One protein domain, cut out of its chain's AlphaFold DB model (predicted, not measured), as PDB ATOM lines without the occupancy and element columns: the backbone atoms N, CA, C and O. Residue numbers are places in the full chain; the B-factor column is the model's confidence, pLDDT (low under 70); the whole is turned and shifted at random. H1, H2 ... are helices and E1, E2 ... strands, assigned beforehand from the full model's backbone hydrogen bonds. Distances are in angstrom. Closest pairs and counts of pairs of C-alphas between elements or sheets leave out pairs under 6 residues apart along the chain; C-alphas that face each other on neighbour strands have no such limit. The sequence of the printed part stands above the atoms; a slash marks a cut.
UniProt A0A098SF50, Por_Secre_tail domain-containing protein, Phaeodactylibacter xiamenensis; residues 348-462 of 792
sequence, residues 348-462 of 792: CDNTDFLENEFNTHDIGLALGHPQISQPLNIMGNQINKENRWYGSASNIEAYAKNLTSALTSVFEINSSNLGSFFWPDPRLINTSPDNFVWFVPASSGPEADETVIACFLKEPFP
ATOM      1  N   CYS A 348     -43.233  36.328  52.711       87.06
ATOM      2  CA  CYS A 348     -42.144  36.547  51.760       87.06
ATOM      3  C   CYS A 348     -42.642  37.284  50.503       87.06
ATOM      4  O   CYS A 348     -42.127  37.051  49.413       87.06
ATOM      5  N   ASP A 349     -43.678  38.118  50.625       73.00
ATOM      6  CA  ASP A 349     -44.328  38.790  49.495       73.00
ATOM      7  C   ASP A 349     -43.366  39.666  48.669       73.00
ATOM      8  O   ASP A 349     -42.272  40.033  49.116       73.00
ATOM      9  N   ASN A 350     -43.788  39.992  47.447       73.25
ATOM     10  CA  ASN A 350     -42.993  40.688  46.436       73.25
ATOM     11  C   ASN A 350     -41.663  39.980  46.114       73.25
ATOM     12  O   ASN A 350     -40.666  40.621  45.786       73.25
ATOM     13  N   THR A 351     -41.628  38.653  46.242       83.00
ATOM     14  CA  THR A 351     -40.480  37.859  45.811       83.00
ATOM     15  C   THR A 351     -40.521  37.683  44.297       83.00
ATOM     16  O   THR A 351     -41.564  37.354  43.735       83.00
ATOM     17  N   ASP A 352     -39.373  37.840  43.646       81.50
ATOM     18  CA  ASP A 352     -39.177  37.470  42.250       81.50
ATOM     19  C   ASP A 352     -38.455  36.120  42.169       81.50
ATOM     20  O   ASP A 352     -37.271  36.021  42.499       81.50
ATOM     21  N   PHE A 353     -39.173  35.063  41.790       94.81
ATOM     22  CA  PHE A 353     -38.651  33.698  41.746       94.81
ATOM     23  C   PHE A 353     -38.637  33.194  40.307       94.81
ATOM     24  O   PHE A 353     -39.628  32.625  39.847       94.81
ATOM     25  N   LEU A 354     -37.531  33.417  39.593       88.62
ATOM     26  CA  LEU A 354     -37.423  33.188  38.152       88.62
ATOM     27  C   LEU A 354     -36.287  32.251  37.747       88.62
ATOM     28  O   LEU A 354     -35.206  32.264  38.321       88.62
ATOM     29  N   GLU A 355     -36.543  31.449  36.717       89.00
ATOM     30  CA  GLU A 355     -35.554  30.638  36.003       89.00
ATOM     31  C   GLU A 355     -34.782  29.651  36.892       89.00
ATOM     32  O   GLU A 355     -33.690  29.214  36.547       89.00
ATOM     33  N   ASN A 356     -35.322  29.284  38.055       94.25
ATOM     34  CA  ASN A 356     -34.681  28.312  38.933       94.25
ATOM     35  C   ASN A 356     -34.917  26.893  38.414       94.25
ATOM     36  O   ASN A 356     -35.970  26.586  37.851       94.25
ATOM     37  N   GLU A 357     -33.938  26.023  38.635       91.62
ATOM     38  CA  GLU A 357     -33.953  24.646  38.164       91.62
ATOM     39  C   GLU A 357     -34.028  23.672  39.333       91.62
ATOM     40  O   GLU A 357     -33.226  23.705  40.269       91.62
ATOM     41  N   PHE A 358     -34.998  22.774  39.245       92.62
ATOM     42  CA  PHE A 358     -35.266  21.731  40.210       92.62
ATOM     43  C   PHE A 358     -35.058  20.375  39.532       92.62
ATOM     44  O   PHE A 358     -35.775  20.037  38.588       92.62
ATOM     45  N   ASN A 359     -34.050  19.619  39.975       89.25
ATOM     46  CA  ASN A 359     -33.700  18.332  39.374       89.25
ATOM     47  C   ASN A 359     -34.211  17.143  40.197       89.25
ATOM     48  O   ASN A 359     -35.331  16.707  39.990       89.25
ATOM     49  N   THR A 360     -33.440  16.592  41.138       88.19
ATOM     50  CA  THR A 360     -33.902  15.469  41.970       88.19
ATOM     51  C   THR A 360     -34.377  15.968  43.329       88.19
ATOM     52  O   THR A 360     -33.565  16.338  44.176       88.19
ATOM     53  N   HIS A 361     -35.684  15.920  43.592       90.06
ATOM     54  CA  HIS A 361     -36.223  16.300  44.903       90.06
ATOM     55  C   HIS A 361     -37.424  15.483  45.381       90.06
ATOM     56  O   HIS A 361     -37.979  14.712  44.613       90.06
ATOM     57  N   ASP A 362     -37.837  15.639  46.643       89.06
ATOM     58  CA  ASP A 362     -39.132  15.142  47.151       89.06
ATOM     59  C   ASP A 362     -40.244  16.189  46.980       89.06
ATOM     60  O   ASP A 362     -41.369  15.841  46.657       89.06
ATOM     61  N   ILE A 363     -39.938  17.474  47.155       92.31
ATOM     62  CA  ILE A 363     -40.804  18.614  46.844       92.31
ATOM     63  C   ILE A 363     -39.921  19.656  46.149       92.31
ATOM     64  O   ILE A 363     -38.908  20.060  46.703       92.31
ATOM     65  N   GLY A 364     -40.273  20.120  44.954       94.19
ATOM     66  CA  GLY A 364     -39.501  21.168  44.279       94.19
ATOM     67  C   GLY A 364     -39.689  22.509  44.979       94.19
ATOM     68  O   GLY A 364     -38.770  23.028  45.608       94.19
ATOM     69  N   LEU A 365     -40.920  23.022  44.947       96.12
ATOM     70  CA  LEU A 365     -41.307  24.284  45.582       96.12
ATOM     71  C   LEU A 365     -42.350  24.067  46.683       96.12
ATOM     72  O   LEU A 365     -43.358  23.393  46.471       96.12
ATOM     73  N   ALA A 366     -42.154  24.695  47.838       95.88
ATOM     74  CA  ALA A 366     -43.050  24.597  48.980       95.88
ATOM     75  C   ALA A 366     -43.432  25.979  49.547       95.88
ATOM     76  O   ALA A 366     -42.576  26.738  50.003       95.88
ATOM     77  N   LEU A 367     -44.733  26.289  49.578       94.62
ATOM     78  CA  LEU A 367     -45.313  27.404  50.334       94.62
ATOM     79  C   LEU A 367     -45.841  26.876  51.667       94.62
ATOM     80  O   LEU A 367     -46.959  26.355  51.771       94.62
ATOM     81  N   GLY A 368     -44.998  26.982  52.689       89.69
ATOM     82  CA  GLY A 368     -45.115  26.234  53.932       89.69
ATOM     83  C   GLY A 368     -44.755  24.760  53.748       89.69
ATOM     84  O   GLY A 368     -44.464  24.291  52.655       89.69
ATOM     85  N   HIS A 369     -44.790  23.991  54.835       84.44
ATOM     86  CA  HIS A 369     -44.414  22.574  54.805       84.44
ATOM     87  C   HIS A 369     -45.433  21.717  55.576       84.44
ATOM     88  O   HIS A 369     -46.000  22.182  56.576       84.44
ATOM     89  N   PRO A 370     -45.691  20.449  55.192       77.19
ATOM     90  CA  PRO A 370     -46.597  19.570  55.932       77.19
ATOM     91  C   PRO A 370     -46.246  19.466  57.421       77.19
ATOM     92  O   PRO A 370     -47.144  19.442  58.262       77.19
ATOM     93  N   GLN A 371     -44.951  19.492  57.740       77.81
ATOM     94  CA  GLN A 371     -44.431  19.341  59.100       77.81
ATOM     95  C   GLN A 371     -44.288  20.661  59.877       77.81
ATOM     96  O   GLN A 371     -43.992  20.622  61.070       77.81
ATOM     97  N   ILE A 372     -44.478  21.817  59.232       77.88
ATOM     98  CA  ILE A 372     -44.329  23.134  59.864       77.88
ATOM     99  C   ILE A 372     -45.717  23.767  60.010       77.88
ATOM    100  O   ILE A 372     -46.487  23.860  59.052       77.88
ATOM    101  N   SER A 373     -46.071  24.163  61.233       71.06
ATOM    102  CA  SER A 373     -47.358  24.792  61.542       71.06
ATOM    103  C   SER A 373     -47.244  26.314  61.460       71.06
ATOM    104  O   SER A 373     -47.040  26.974  62.476       71.06
ATOM    105  N   GLN A 374     -47.367  26.859  60.252       74.69
ATOM    106  CA  GLN A 374     -47.370  28.301  59.979       74.69
ATOM    107  C   GLN A 374     -48.623  28.646  59.146       74.69
ATOM    108  O   GLN A 374     -48.871  27.975  58.135       74.69
ATOM    109  N   PRO A 375     -49.471  29.600  59.587       64.81
ATOM    110  CA  PRO A 375     -50.791  29.823  58.989       64.81
ATOM    111  C   PRO A 375     -50.753  30.587  57.656       64.81
ATOM    112  O   PRO A 375     -51.611  30.335  56.806       64.81
ATOM    113  N   LEU A 376     -49.769  31.469  57.452       76.38
ATOM    114  CA  LEU A 376     -49.555  32.211  56.206       76.38
ATOM    115  C   LEU A 376     -48.196  31.852  55.605       76.38
ATOM    116  O   LEU A 376     -47.207  31.823  56.326       76.38
ATOM    117  N   ASN A 377     -48.172  31.580  54.300       88.06
ATOM    118  CA  ASN A 377     -46.957  31.348  53.519       88.06
ATOM    119  C   ASN A 377     -47.183  31.992  52.148       88.06
ATOM    120  O   ASN A 377     -47.911  31.435  51.328       88.06
ATOM    121  N   ILE A 378     -46.664  33.200  51.946       81.38
ATOM    122  CA  ILE A 378     -46.923  34.009  50.748       81.38
ATOM    123  C   ILE A 378     -45.606  34.446  50.119       81.38
ATOM    124  O   ILE A 378     -44.670  34.756  50.850       81.38
ATOM    125  N   MET A 379     -45.542  34.468  48.789       87.44
ATOM    126  CA  MET A 379     -44.392  34.996  48.042       87.44
ATOM    127  C   MET A 379     -44.768  36.036  46.975       87.44
ATOM    128  O   MET A 379     -43.888  36.671  46.403       87.44
ATOM    129  N   GLY A 380     -46.066  36.235  46.730       79.19
ATOM    130  CA  GLY A 380     -46.567  37.096  45.661       79.19
ATOM    131  C   GLY A 380     -46.691  36.357  44.327       79.19
ATOM    132  O   GLY A 380     -46.177  35.247  44.156       79.19
ATOM    133  N   ASN A 381     -47.409  36.955  43.376       82.44
ATOM    134  CA  ASN A 381     -47.671  36.345  42.069       82.44
ATOM    135  C   ASN A 381     -46.400  36.229  41.217       82.44
ATOM    136  O   ASN A 381     -45.589  37.146  41.143       82.44
ATOM    137  N   GLN A 382     -46.288  35.109  40.513       87.81
ATOM    138  CA  GLN A 382     -45.140  34.704  39.715       87.81
ATOM    139  C   GLN A 382     -45.564  34.582  38.250       87.81
ATOM    140  O   GLN A 382     -45.989  33.527  37.784       87.81
ATOM    141  N   ILE A 383     -45.478  35.686  37.510       81.00
ATOM    142  CA  ILE A 383     -45.914  35.742  36.110       81.00
ATOM    143  C   ILE A 383     -44.734  35.460  35.183       81.00
ATOM    144  O   ILE A 383     -43.730  36.169  35.261       81.00
ATOM    145  N   ASN A 384     -44.866  34.456  34.307       78.31
ATOM    146  CA  ASN A 384     -43.903  34.128  33.248       78.31
ATOM    147  C   ASN A 384     -42.460  34.014  33.762       78.31
ATOM    148  O   ASN A 384     -41.526  34.555  33.183       78.31
ATOM    149  N   LYS A 385     -42.299  33.332  34.898       84.38
ATOM    150  CA  LYS A 385     -41.015  33.235  35.600       84.38
ATOM    151  C   LYS A 385     -40.127  32.086  35.128       84.38
ATOM    152  O   LYS A 385     -38.986  32.013  35.548       84.38
ATOM    153  N   GLU A 386     -40.639  31.184  34.293       85.94
ATOM    154  CA  GLU A 386     -39.846  30.152  33.597       85.94
ATOM    155  C   GLU A 386     -38.986  29.236  34.496       85.94
ATOM    156  O   GLU A 386     -37.954  28.716  34.074       85.94
ATOM    157  N   ASN A 387     -39.419  28.987  35.737       90.75
ATOM    158  CA  ASN A 387     -38.807  27.948  36.571       90.75
ATOM    159  C   ASN A 387     -38.998  26.563  35.930       90.75
ATOM    160  O   ASN A 387     -40.000  26.321  35.250       90.75
ATOM    161  N   ARG A 388     -38.045  25.656  36.161       88.00
ATOM    162  CA  ARG A 388     -38.010  24.326  35.544       88.00
ATOM    163  C   ARG A 388     -37.976  23.205  36.571       88.00
ATOM    164  O   ARG A 388     -37.142  23.215  37.470       88.00
ATOM    165  N   TRP A 389     -38.808  22.199  36.356       89.44
ATOM    166  CA  TRP A 389     -38.880  20.941  37.083       89.44
ATOM    167  C   TRP A 389     -38.512  19.805  36.128       89.44
ATOM    168  O   TRP A 389     -39.259  19.471  35.211       89.44
ATOM    169  N   TYR A 390     -37.320  19.235  36.304       84.00
ATOM    170  CA  TYR A 390     -36.836  18.114  35.487       84.00
ATOM    171  C   TYR A 390     -37.277  16.746  36.031       84.00
ATOM    172  O   TYR A 390     -37.107  15.727  35.356       84.00
ATOM    173  N   GLY A 391     -37.870  16.723  37.225       68.06
ATOM    174  CA  GLY A 391     -38.549  15.570  37.798       68.06
ATOM    175  C   GLY A 391     -38.575  15.600  39.322       68.06
ATOM    176  O   GLY A 391     -38.025  16.480  39.973       68.06
ATOM    177  N   SER A 392     -39.193  14.589  39.921       73.44
ATOM    178  CA  SER A 392     -39.195  14.381  41.367       73.44
ATOM    179  C   SER A 392     -38.946  12.915  41.680       73.44
ATOM    180  O   SER A 392     -39.364  12.010  40.957       73.44
ATOM    181  N   ALA A 393     -38.253  12.661  42.786       69.38
ATOM    182  CA  ALA A 393     -38.169  11.336  43.386       69.38
ATOM    183  C   ALA A 393     -39.488  10.937  44.080       69.38
ATOM    184  O   ALA A 393     -39.624   9.795  44.525       69.38
ATOM    185  N   SER A 394     -40.445  11.865  44.183       75.00
ATOM    186  CA  SER A 394     -41.743  11.688  44.829       75.00
ATOM    187  C   SER A 394     -42.914  12.018  43.901       75.00
ATOM    188  O   SER A 394     -42.747  12.363  42.737       75.00
ATOM    189  N   ASN A 395     -44.129  11.917  44.448       76.75
ATOM    190  CA  ASN A 395     -45.366  12.319  43.785       76.75
ATOM    191  C   ASN A 395     -45.745  13.789  44.068       76.75
ATOM    192  O   ASN A 395     -46.936  14.101  44.087       76.75
ATOM    193  N   ILE A 396     -44.794  14.675  44.379       87.12
ATOM    194  CA  ILE A 396     -45.045  16.102  44.623       87.12
ATOM    195  C   ILE A 396     -43.886  16.923  44.037       87.12
ATOM    196  O   ILE A 396     -42.727  16.714  44.374       87.12
ATOM    197  N   GLU A 397     -44.192  17.885  43.174       91.12
ATOM    198  CA  GLU A 397     -43.219  18.840  42.618       91.12
ATOM    199  C   GLU A 397     -43.460  20.258  43.133       91.12
ATOM    200  O   GLU A 397     -42.513  21.010  43.359       91.12
ATOM    201  N   ALA A 398     -44.718  20.597  43.425       94.25
ATOM    202  CA  ALA A 398     -45.067  21.831  44.112       94.25
ATOM    203  C   ALA A 398     -46.113  21.581  45.206       94.25
ATOM    204  O   ALA A 398     -47.106  20.878  45.001       94.25
ATOM    205  N   TYR A 399     -45.910  22.189  46.374       95.00
ATOM    206  CA  TYR A 399     -46.795  22.083  47.529       95.00
ATOM    207  C   TYR A 399     -47.171  23.452  48.100       95.00
ATOM    208  O   TYR A 399     -46.305  24.228  48.491       95.00
ATOM    209  N   ALA A 400     -48.464  23.716  48.254       93.69
ATOM    210  CA  ALA A 400     -48.965  24.841  49.032       93.69
ATOM    211  C   ALA A 400     -49.706  24.324  50.263       93.69
ATOM    212  O   ALA A 400     -50.602  23.484  50.160       93.69
ATOM    213  N   LYS A 401     -49.386  24.846  51.451       92.19
ATOM    214  CA  LYS A 401     -49.985  24.385  52.714       92.19
ATOM    215  C   LYS A 401     -51.505  24.530  52.749       92.19
ATOM    216  O   LYS A 401     -52.196  23.700  53.339       92.19
ATOM    217  N   ASN A 402     -52.022  25.605  52.167       87.56
ATOM    218  CA  ASN A 402     -53.441  25.923  52.136       87.56
ATOM    219  C   ASN A 402     -53.794  26.733  50.881       87.56
ATOM    220  O   ASN A 402     -52.921  27.273  50.203       87.56
ATOM    221  N   LEU A 403     -55.094  26.817  50.590       85.62
ATOM    222  CA  LEU A 403     -55.614  27.518  49.415       85.62
ATOM    223  C   LEU A 403     -55.244  29.008  49.407       85.62
ATOM    224  O   LEU A 403     -54.973  29.557  48.349       85.62
ATOM    225  N   THR A 404     -55.190  29.654  50.574       81.38
ATOM    226  CA  THR A 404     -54.797  31.065  50.687       81.38
ATOM    227  C   THR A 404     -53.359  31.292  50.225       81.38
ATOM    228  O   THR A 404     -53.112  32.222  49.467       81.38
ATOM    229  N   SER A 405     -52.430  30.425  50.637       85.81
ATOM    230  CA  SER A 405     -51.012  30.484  50.243       85.81
ATOM    231  C   SER A 405     -50.866  30.346  48.723       85.81
ATOM    232  O   SER A 405     -50.179  31.137  48.090       85.81
ATOM    233  N   ALA A 406     -51.600  29.397  48.130       85.88
ATOM    234  CA  ALA A 406     -51.649  29.201  46.681       85.88
ATOM    235  C   ALA A 406     -52.213  30.421  45.928       85.88
ATOM    236  O   ALA A 406     -51.589  30.917  44.997       85.88
ATOM    237  N   LEU A 407     -53.372  30.940  46.347       80.44
ATOM    238  CA  LEU A 407     -54.063  32.051  45.673       80.44
ATOM    239  C   LEU A 407     -53.340  33.400  45.771       80.44
ATOM    240  O   LEU A 407     -53.623  34.298  44.986       80.44
ATOM    241  N   THR A 408     -52.459  33.565  46.753       78.06
ATOM    242  CA  THR A 408     -51.650  34.785  46.938       78.06
ATOM    243  C   THR A 408     -50.271  34.677  46.290       78.06
ATOM    244  O   THR A 408     -49.489  35.618  46.358       78.06
ATOM    245  N   SER A 409     -49.969  33.526  45.687       88.31
ATOM    246  CA  SER A 409     -48.672  33.215  45.089       88.31
ATOM    247  C   SER A 409     -48.852  32.460  43.770       88.31
ATOM    248  O   SER A 409     -48.254  31.403  43.564       88.31
ATOM    249  N   VAL A 410     -49.761  32.948  42.919       89.06
ATOM    250  CA  VAL A 410     -50.153  32.272  41.671       89.06
ATOM    251  C   VAL A 410     -48.999  32.290  40.676       89.06
ATOM    252  O   VAL A 410     -48.401  33.339  40.456       89.06
ATOM    253  N   PHE A 411     -48.727  31.150  40.049       92.38
ATOM    254  CA  PHE A 411     -47.763  31.003  38.965       92.38
ATOM    255  C   PHE A 411     -48.485  31.000  37.615       92.38
ATOM    256  O   PHE A 411     -49.260  30.085  37.337       92.38
ATOM    257  N   GLU A 412     -48.215  31.994  36.768       89.94
ATOM    258  CA  GLU A 412     -48.636  31.980  35.363       89.94
ATOM    259  C   GLU A 412     -47.543  31.327  34.513       89.94
ATOM    260  O   GLU A 412     -46.426  31.841  34.404       89.94
ATOM    261  N   ILE A 413     -47.870  30.172  33.934       87.50
ATOM    262  CA  ILE A 413     -46.950  29.345  33.161       87.50
ATOM    263  C   ILE A 413     -47.192  29.563  31.676       87.50
ATOM    264  O   ILE A 413     -48.253  29.239  31.135       87.50
ATOM    265  N   ASN A 414     -46.169  30.076  31.007       84.50
ATOM    266  CA  ASN A 414     -46.185  30.378  29.586       84.50
ATOM    267  C   ASN A 414     -45.917  29.123  28.736       84.50
ATOM    268  O   ASN A 414     -45.031  29.109  27.903       84.50
ATOM    269  N   SER A 415     -46.613  28.018  28.994       81.88
ATOM    270  CA  SER A 415     -46.481  26.773  28.225       81.88
ATOM    271  C   SER A 415     -47.830  26.073  28.174       81.88
ATOM    272  O   SER A 415     -48.389  25.703  29.204       81.88
ATOM    273  N   SER A 416     -48.354  25.837  26.978       80.75
ATOM    274  CA  SER A 416     -49.563  25.051  26.726       80.75
ATOM    275  C   SER A 416     -49.347  23.544  26.911       80.75
ATOM    276  O   SER A 416     -50.306  22.797  27.132       80.75
ATOM    277  N   ASN A 417     -48.094  23.082  26.865       83.25
ATOM    278  CA  ASN A 417     -47.727  21.697  27.129       83.25
ATOM    279  C   ASN A 417     -47.637  21.434  28.641       83.25
ATOM    280  O   ASN A 417     -46.627  21.741  29.263       83.25
ATOM    281  N   LEU A 418     -48.672  20.825  29.228       83.06
ATOM    282  CA  LEU A 418     -48.719  20.472  30.659       83.06
ATOM    283  C   LEU A 418     -47.681  19.426  31.094       83.06
ATOM    284  O   LEU A 418     -47.497  19.231  32.289       83.06
ATOM    285  N   GLY A 419     -47.071  18.715  30.142       81.50
ATOM    286  CA  GLY A 419     -45.982  17.774  30.404       81.50
ATOM    287  C   GLY A 419     -44.595  18.380  30.195       81.50
ATOM    288  O   GLY A 419     -43.623  17.629  30.170       81.50
ATOM    289  N   SER A 420     -44.500  19.693  29.963       85.62
ATOM    290  CA  SER A 420     -43.213  20.379  29.885       85.62
ATOM    291  C   SER A 420     -42.607  20.549  31.270       85.62
ATOM    292  O   SER A 420     -43.314  20.580  32.276       85.62
ATOM    293  N   PHE A 421     -41.292  20.743  31.318       84.81
ATOM    294  CA  PHE A 421     -40.586  21.018  32.566       84.81
ATOM    295  C   PHE A 421     -40.972  22.369  33.194       84.81
ATOM    296  O   PHE A 421     -40.559  22.651  34.306       84.81
ATOM    297  N   PHE A 422     -41.754  23.229  32.532       86.94
ATOM    298  CA  PHE A 422     -42.269  24.456  33.156       86.94
ATOM    299  C   PHE A 422     -43.454  24.193  34.096       86.94
ATOM    300  O   PHE A 422     -43.842  25.067  34.872       86.94
ATOM    301  N   TRP A 423     -44.050  23.001  34.018       88.50
ATOM    302  CA  TRP A 423     -45.165  22.592  34.855       88.50
ATOM    303  C   TRP A 423     -44.683  21.608  35.918       88.50
ATOM    304  O   TRP A 423     -44.366  20.475  35.567       88.50
ATOM    305  N   PRO A 424     -44.704  21.972  37.212       91.00
ATOM    306  CA  PRO A 424     -44.486  20.976  38.250       91.00
ATOM    307  C   PRO A 424     -45.646  19.981  38.220       91.00
ATOM    308  O   PRO A 424     -46.781  20.433  38.176       91.00
ATOM    309  N   ASP A 425     -45.447  18.669  38.265       86.19
ATOM    310  CA  ASP A 425     -46.526  17.669  38.347       86.19
ATOM    311  C   ASP A 425     -46.076  16.428  39.144       86.19
ATOM    312  O   ASP A 425     -45.145  15.750  38.715       86.19
ATOM    313  N   PRO A 426     -46.722  16.058  40.275       88.69
ATOM    314  CA  PRO A 426     -47.966  16.600  40.836       88.69
ATOM    315  C   PRO A 426     -47.838  17.881  41.664       88.69
ATOM    316  O   PRO A 426     -46.873  18.106  42.392       88.69
ATOM    317  N   ARG A 427     -48.901  18.688  41.630       91.75
ATOM    318  CA  ARG A 427     -49.062  19.921  42.421       91.75
ATOM    319  C   ARG A 427     -50.150  19.712  43.454       91.75
ATOM    320  O   ARG A 427     -51.253  19.292  43.100       91.75
ATOM    321  N   LEU A 428     -49.874  20.018  44.716       92.44
ATOM    322  CA  LEU A 428     -50.834  19.837  45.802       92.44
ATOM    323  C   LEU A 428     -51.113  21.144  46.542       92.44
ATOM    324  O   LEU A 428     -50.203  21.890  46.892       92.44
ATOM    325  N   ILE A 429     -52.384  21.354  46.875       91.69
ATOM    326  CA  ILE A 429     -52.844  22.326  47.863       91.69
ATOM    327  C   ILE A 429     -53.353  21.531  49.067       91.69
ATOM    328  O   ILE A 429     -54.395  20.865  49.017       91.69
ATOM    329  N   ASN A 430     -52.616  21.591  50.173       89.50
ATOM    330  CA  ASN A 430     -52.782  20.715  51.325       89.50
ATOM    331  C   ASN A 430     -52.726  19.234  50.894       89.50
ATOM    332  O   ASN A 430     -51.685  18.748  50.471       89.50
ATOM    333  N   THR A 431     -53.836  18.505  50.980       87.69
ATOM    334  CA  THR A 431     -53.935  17.099  50.559       87.69
ATOM    335  C   THR A 431     -54.683  16.926  49.237       87.69
ATOM    336  O   THR A 431     -54.995  15.799  48.864       87.69
ATOM    337  N   SER A 432     -55.052  18.023  48.570       90.12
ATOM    338  CA  SER A 432     -55.847  18.000  47.337       90.12
ATOM    339  C   SER A 432     -54.970  18.357  46.136       90.12
ATOM    340  O   SER A 432     -54.172  19.284  46.256       90.12
ATOM    341  N   PRO A 433     -55.116  17.682  44.984       89.44
ATOM    342  CA  PRO A 433     -54.475  18.112  43.746       89.44
ATOM    343  C   PRO A 433     -54.866  19.543  43.366       89.44
ATOM    344  O   PRO A 433     -56.022  19.939  43.542       89.44
ATOM    345  N   ASP A 434     -53.910  20.305  42.842       86.06
ATOM    346  CA  ASP A 434     -54.175  21.611  42.246       86.06
ATOM    347  C   ASP A 434     -54.903  21.439  40.905       86.06
ATOM    348  O   ASP A 434     -54.388  20.829  39.968       86.06
ATOM    349  N   ASN A 435     -56.106  22.006  40.810       80.88
ATOM    350  CA  ASN A 435     -56.926  22.008  39.599       80.88
ATOM    351  C   ASN A 435     -56.809  23.360  38.869       80.88
ATOM    352  O   ASN A 435     -57.832  23.977  38.574       80.88
ATOM    353  N   PHE A 436     -55.579  23.816  38.608       80.06
ATOM    354  CA  PHE A 436     -55.263  25.114  37.987       80.06
ATOM    355  C   PHE A 436     -55.744  26.323  38.792       80.06
ATOM    356  O   PHE A 436     -56.376  27.239  38.269       80.06
ATOM    357  N   VAL A 437     -55.486  26.300  40.095       83.88
ATOM    358  CA  VAL A 437     -55.737  27.434  40.986       83.88
ATOM    359  C   VAL A 437     -54.428  28.110  41.372       83.88
ATOM    360  O   VAL A 437     -54.399  29.324  41.553       83.88
ATOM    361  N   TRP A 438     -53.361  27.324  41.504       89.25
ATOM    362  CA  TRP A 438     -52.050  27.814  41.903       89.25
ATOM    363  C   TRP A 438     -51.113  27.979  40.709       89.25
ATOM    364  O   TRP A 438     -50.538  29.047  40.543       89.25
ATOM    365  N   PHE A 439     -51.010  26.956  39.861       93.00
ATOM    366  CA  PHE A 439     -50.312  27.038  38.579       93.00
ATOM    367  C   PHE A 439     -51.349  27.141  37.468       93.00
ATOM    368  O   PHE A 439     -52.155  26.227  37.281       93.00
ATOM    369  N   VAL A 440     -51.351  28.252  36.741       91.25
ATOM    370  CA  VAL A 440     -52.335  28.546  35.696       91.25
ATOM    371  C   VAL A 440     -51.637  28.808  34.364       91.25
ATOM    372  O   VAL A 440     -50.508  29.293  34.359       91.25
ATOM    373  N   PRO A 441     -52.272  28.505  33.220       85.81
ATOM    374  CA  PRO A 441     -51.725  28.903  31.929       85.81
ATOM    375  C   PRO A 441     -51.652  30.429  31.845       85.81
ATOM    376  O   PRO A 441     -52.600  31.107  32.250       85.81
ATOM    377  N   ALA A 442     -50.554  30.959  31.310       80.12
ATOM    378  CA  ALA A 442     -50.398  32.393  31.114       80.12
ATOM    379  C   ALA A 442     -51.508  32.950  30.213       80.12
ATOM    380  O   ALA A 442     -51.900  32.351  29.208       80.12
ATOM    381  N   SER A 443     -52.031  34.114  30.592       65.94
ATOM    382  CA  SER A 443     -53.089  34.801  29.840       65.94
ATOM    383  C   SER A 443     -52.555  35.614  28.652       65.94
ATOM    384  O   SER A 443     -53.319  35.994  27.761       65.94
ATOM    385  N   SER A 444     -51.246  35.873  28.642       56.88
ATOM    386  CA  SER A 444     -50.516  36.634  27.630       56.88
ATOM    387  C   SER A 444     -49.029  36.255  27.646       56.88
ATOM    388  O   SER A 444     -48.503  35.828  28.675       56.88
ATOM    389  N   GLY A 445     -48.359  36.409  26.503       59.16
ATOM    390  CA  GLY A 445     -46.945  36.064  26.322       59.16
ATOM    391  C   GLY A 445     -46.716  35.066  25.178       59.16
ATOM    392  O   GLY A 445     -47.643  34.353  24.787       59.16
ATOM    393  N   PRO A 446     -45.513  35.051  24.575       63.16
ATOM    394  CA  PRO A 446     -45.139  34.037  23.595       63.16
ATOM    395  C   PRO A 446     -44.871  32.709  24.303       63.16
ATOM    396  O   PRO A 446     -44.148  32.719  25.287       63.16
ATOM    397  N   GLU A 447     -45.392  31.593  23.791       74.62
ATOM    398  CA  GLU A 447     -45.122  30.249  24.330       74.62
ATOM    399  C   GLU A 447     -43.626  30.074  24.651       74.62
ATOM    400  O   GLU A 447     -42.775  30.282  23.782       74.62
ATOM    401  N   ALA A 448     -43.320  29.717  25.896       69.81
ATOM    402  CA  ALA A 448     -41.968  29.496  26.372       69.81
ATOM    403  C   ALA A 448     -41.318  28.392  25.543       69.81
ATOM    404  O   ALA A 448     -41.856  27.294  25.371       69.81
ATOM    405  N   ASP A 449     -40.142  28.702  25.014       69.12
ATOM    406  CA  ASP A 449     -39.394  27.771  24.197       69.12
ATOM    407  C   ASP A 449     -38.667  26.775  25.108       69.12
ATOM    408  O   ASP A 449     -37.695  27.111  25.784       69.12
ATOM    409  N   GLU A 450     -39.125  25.520  25.101       63.88
ATOM    410  CA  GLU A 450     -38.492  24.421  25.842       63.88
ATOM    411  C   GLU A 450     -37.030  24.158  25.405       63.88
ATOM    412  O   GLU A 450     -36.298  23.415  26.059       63.88
ATOM    413  N   THR A 451     -36.578  24.742  24.292       57.94
ATOM    414  CA  THR A 451     -35.188  24.652  23.822       57.94
ATOM    415  C   THR A 451     -34.307  25.807  24.297       57.94
ATOM    416  O   THR A 451     -33.079  25.709  24.207       57.94
ATOM    417  N   VAL A 452     -34.899  26.873  24.845       52.22
ATOM    418  CA  VAL A 452     -34.159  27.989  25.433       52.22
ATOM    419  C   VAL A 452     -33.701  27.594  26.832       52.22
ATOM    420  O   VAL A 452     -34.492  27.329  27.735       52.22
ATOM    421  N   ILE A 453     -32.383  27.560  27.012       52.62
ATOM    422  CA  ILE A 453     -31.753  27.454  28.326       52.62
ATOM    423  C   ILE A 453     -31.962  28.812  29.013       52.62
ATOM    424  O   ILE A 453     -31.342  29.788  28.600       52.62
ATOM    425  N   ALA A 454     -32.829  28.894  30.030       50.09
ATOM    426  CA  ALA A 454     -33.147  30.186  30.683       50.09
ATOM    427  C   ALA A 454     -31.922  30.745  31.391       50.09
ATOM    428  O   ALA A 454     -31.676  31.940  31.367       50.09
ATOM    429  N   CYS A 455     -31.085  29.867  31.932       63.06
ATOM    430  CA  CYS A 455     -29.839  30.271  32.546       63.06
ATOM    431  C   CYS A 455     -28.720  30.044  31.546       63.06
ATOM    432  O   CYS A 455     -28.097  28.980  31.508       63.06
ATOM    433  N   PHE A 456     -28.464  31.033  30.694       44.12
ATOM    434  CA  PHE A 456     -27.253  31.046  29.885       44.12
ATOM    435  C   PHE A 456     -26.032  31.117  30.805       44.12
ATOM    436  O   PHE A 456     -25.535  32.203  31.046       44.12
ATOM    437  N   LEU A 457     -25.545  29.965  31.289       43.94
ATOM    438  CA  LEU A 457     -24.169  29.738  31.733       43.94
ATOM    439  C   LEU A 457     -23.727  28.259  31.570       43.94
ATOM    440  O   LEU A 457     -23.377  27.605  32.547       43.94
ATOM    441  N   LYS A 458     -23.716  27.697  30.344       34.22
ATOM    442  CA  LYS A 458     -23.012  26.411  30.061       34.22
ATOM    443  C   LYS A 458     -21.824  26.499  29.096       34.22
ATOM    444  O   LYS A 458     -21.148  25.501  28.863       34.22
ATOM    445  N   GLU A 459     -21.500  27.690  28.607       34.09
ATOM    446  CA  GLU A 459     -20.094  28.045  28.393       34.09
ATOM    447  C   GLU A 459     -19.598  28.723  29.678       34.09
ATOM    448  O   GLU A 459     -20.427  29.266  30.411       34.09
ATOM    449  N   PRO A 460     -18.298  28.686  30.022       35.72
ATOM    450  CA  PRO A 460     -17.805  29.479  31.136       35.72
ATOM    451  C   PRO A 460     -17.947  30.945  30.725       35.72
ATOM    452  O   PRO A 460     -17.047  31.499  30.095       35.72
ATOM    453  N   PHE A 461     -19.086  31.576  31.006       33.84
ATOM    454  CA  PHE A 461     -19.171  33.005  30.764       33.84
ATOM    455  C   PHE A 461     -18.347  33.706  31.826       33.84
ATOM    456  O   PHE A 461     -18.099  33.182  32.920       33.84
ATOM    457  N   PRO A 462     -17.767  34.829  31.416       31.59
ATOM    458  CA  PRO A 462     -16.537  35.282  31.983       31.59
ATOM    459  C   PRO A 462     -16.832  35.668  33.432       31.59
ATOM    460  O   PRO A 462     -17.806  36.362  33.726       31.59
TER     461      PRO A 462
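AT A GLANCE: This is residues 348 to 462 of the 792 residues of the protein "Por_Secre_tail domain-containing protein" of Phaeodactylibacter xiamenensis (UniProt A0A098SF50). With little regular structure, the chain winds in stacked turns, a short solenoid: E2, E3 and E5 side by side along one wall, E4 and E6 along another, and residues 456 to 462 sticking out. The printed part has 115 residues, of which the named elements hold only 27, and these are mostly strand, in the order E1 E2 E3 H1 E4 E5 E6; the sheets E2 E3 E5 and E4 E6 are parallel. It is compact, radius of gyration of the C-alphas 14.1 A, spanning 43 by 30 by 27 A.

HOW THE PARTS SIT: E1, residues 352 to 354, pairs with no named strand. Beside E2, residues 361 to 367, find E3, residues 398 to 400, parallel, with N 367 and O 399 within hydrogen-bond range at 2.8 A. E5, residues 427 to 429, follows: N 400 and O 428, 2.9 A. H1, residues 403 to 407, its O i to N i+4 pair within range, is on this sheet; the closest C-alphas of E3 and H1, Ala 400 and Ala 406, are 5.6 A apart. E4, residues 411 to 413, neighbours E6, residues 439 to 441: N 413 and O 440, 2.8 A.

IN THESE COORDINATES: Find E1 beginning at C-alpha 352 (-39.177, 37.470, 42.250); E2 spans 15.3 A; E6 ends at C-alpha 441 (-51.725, 28.903, 31.929).

THE WHOLE: The printed part has no cut; links E2 to E3 and E4 to E5 are long. Confidence is under 70 in 22 residues, among them 448 to 462.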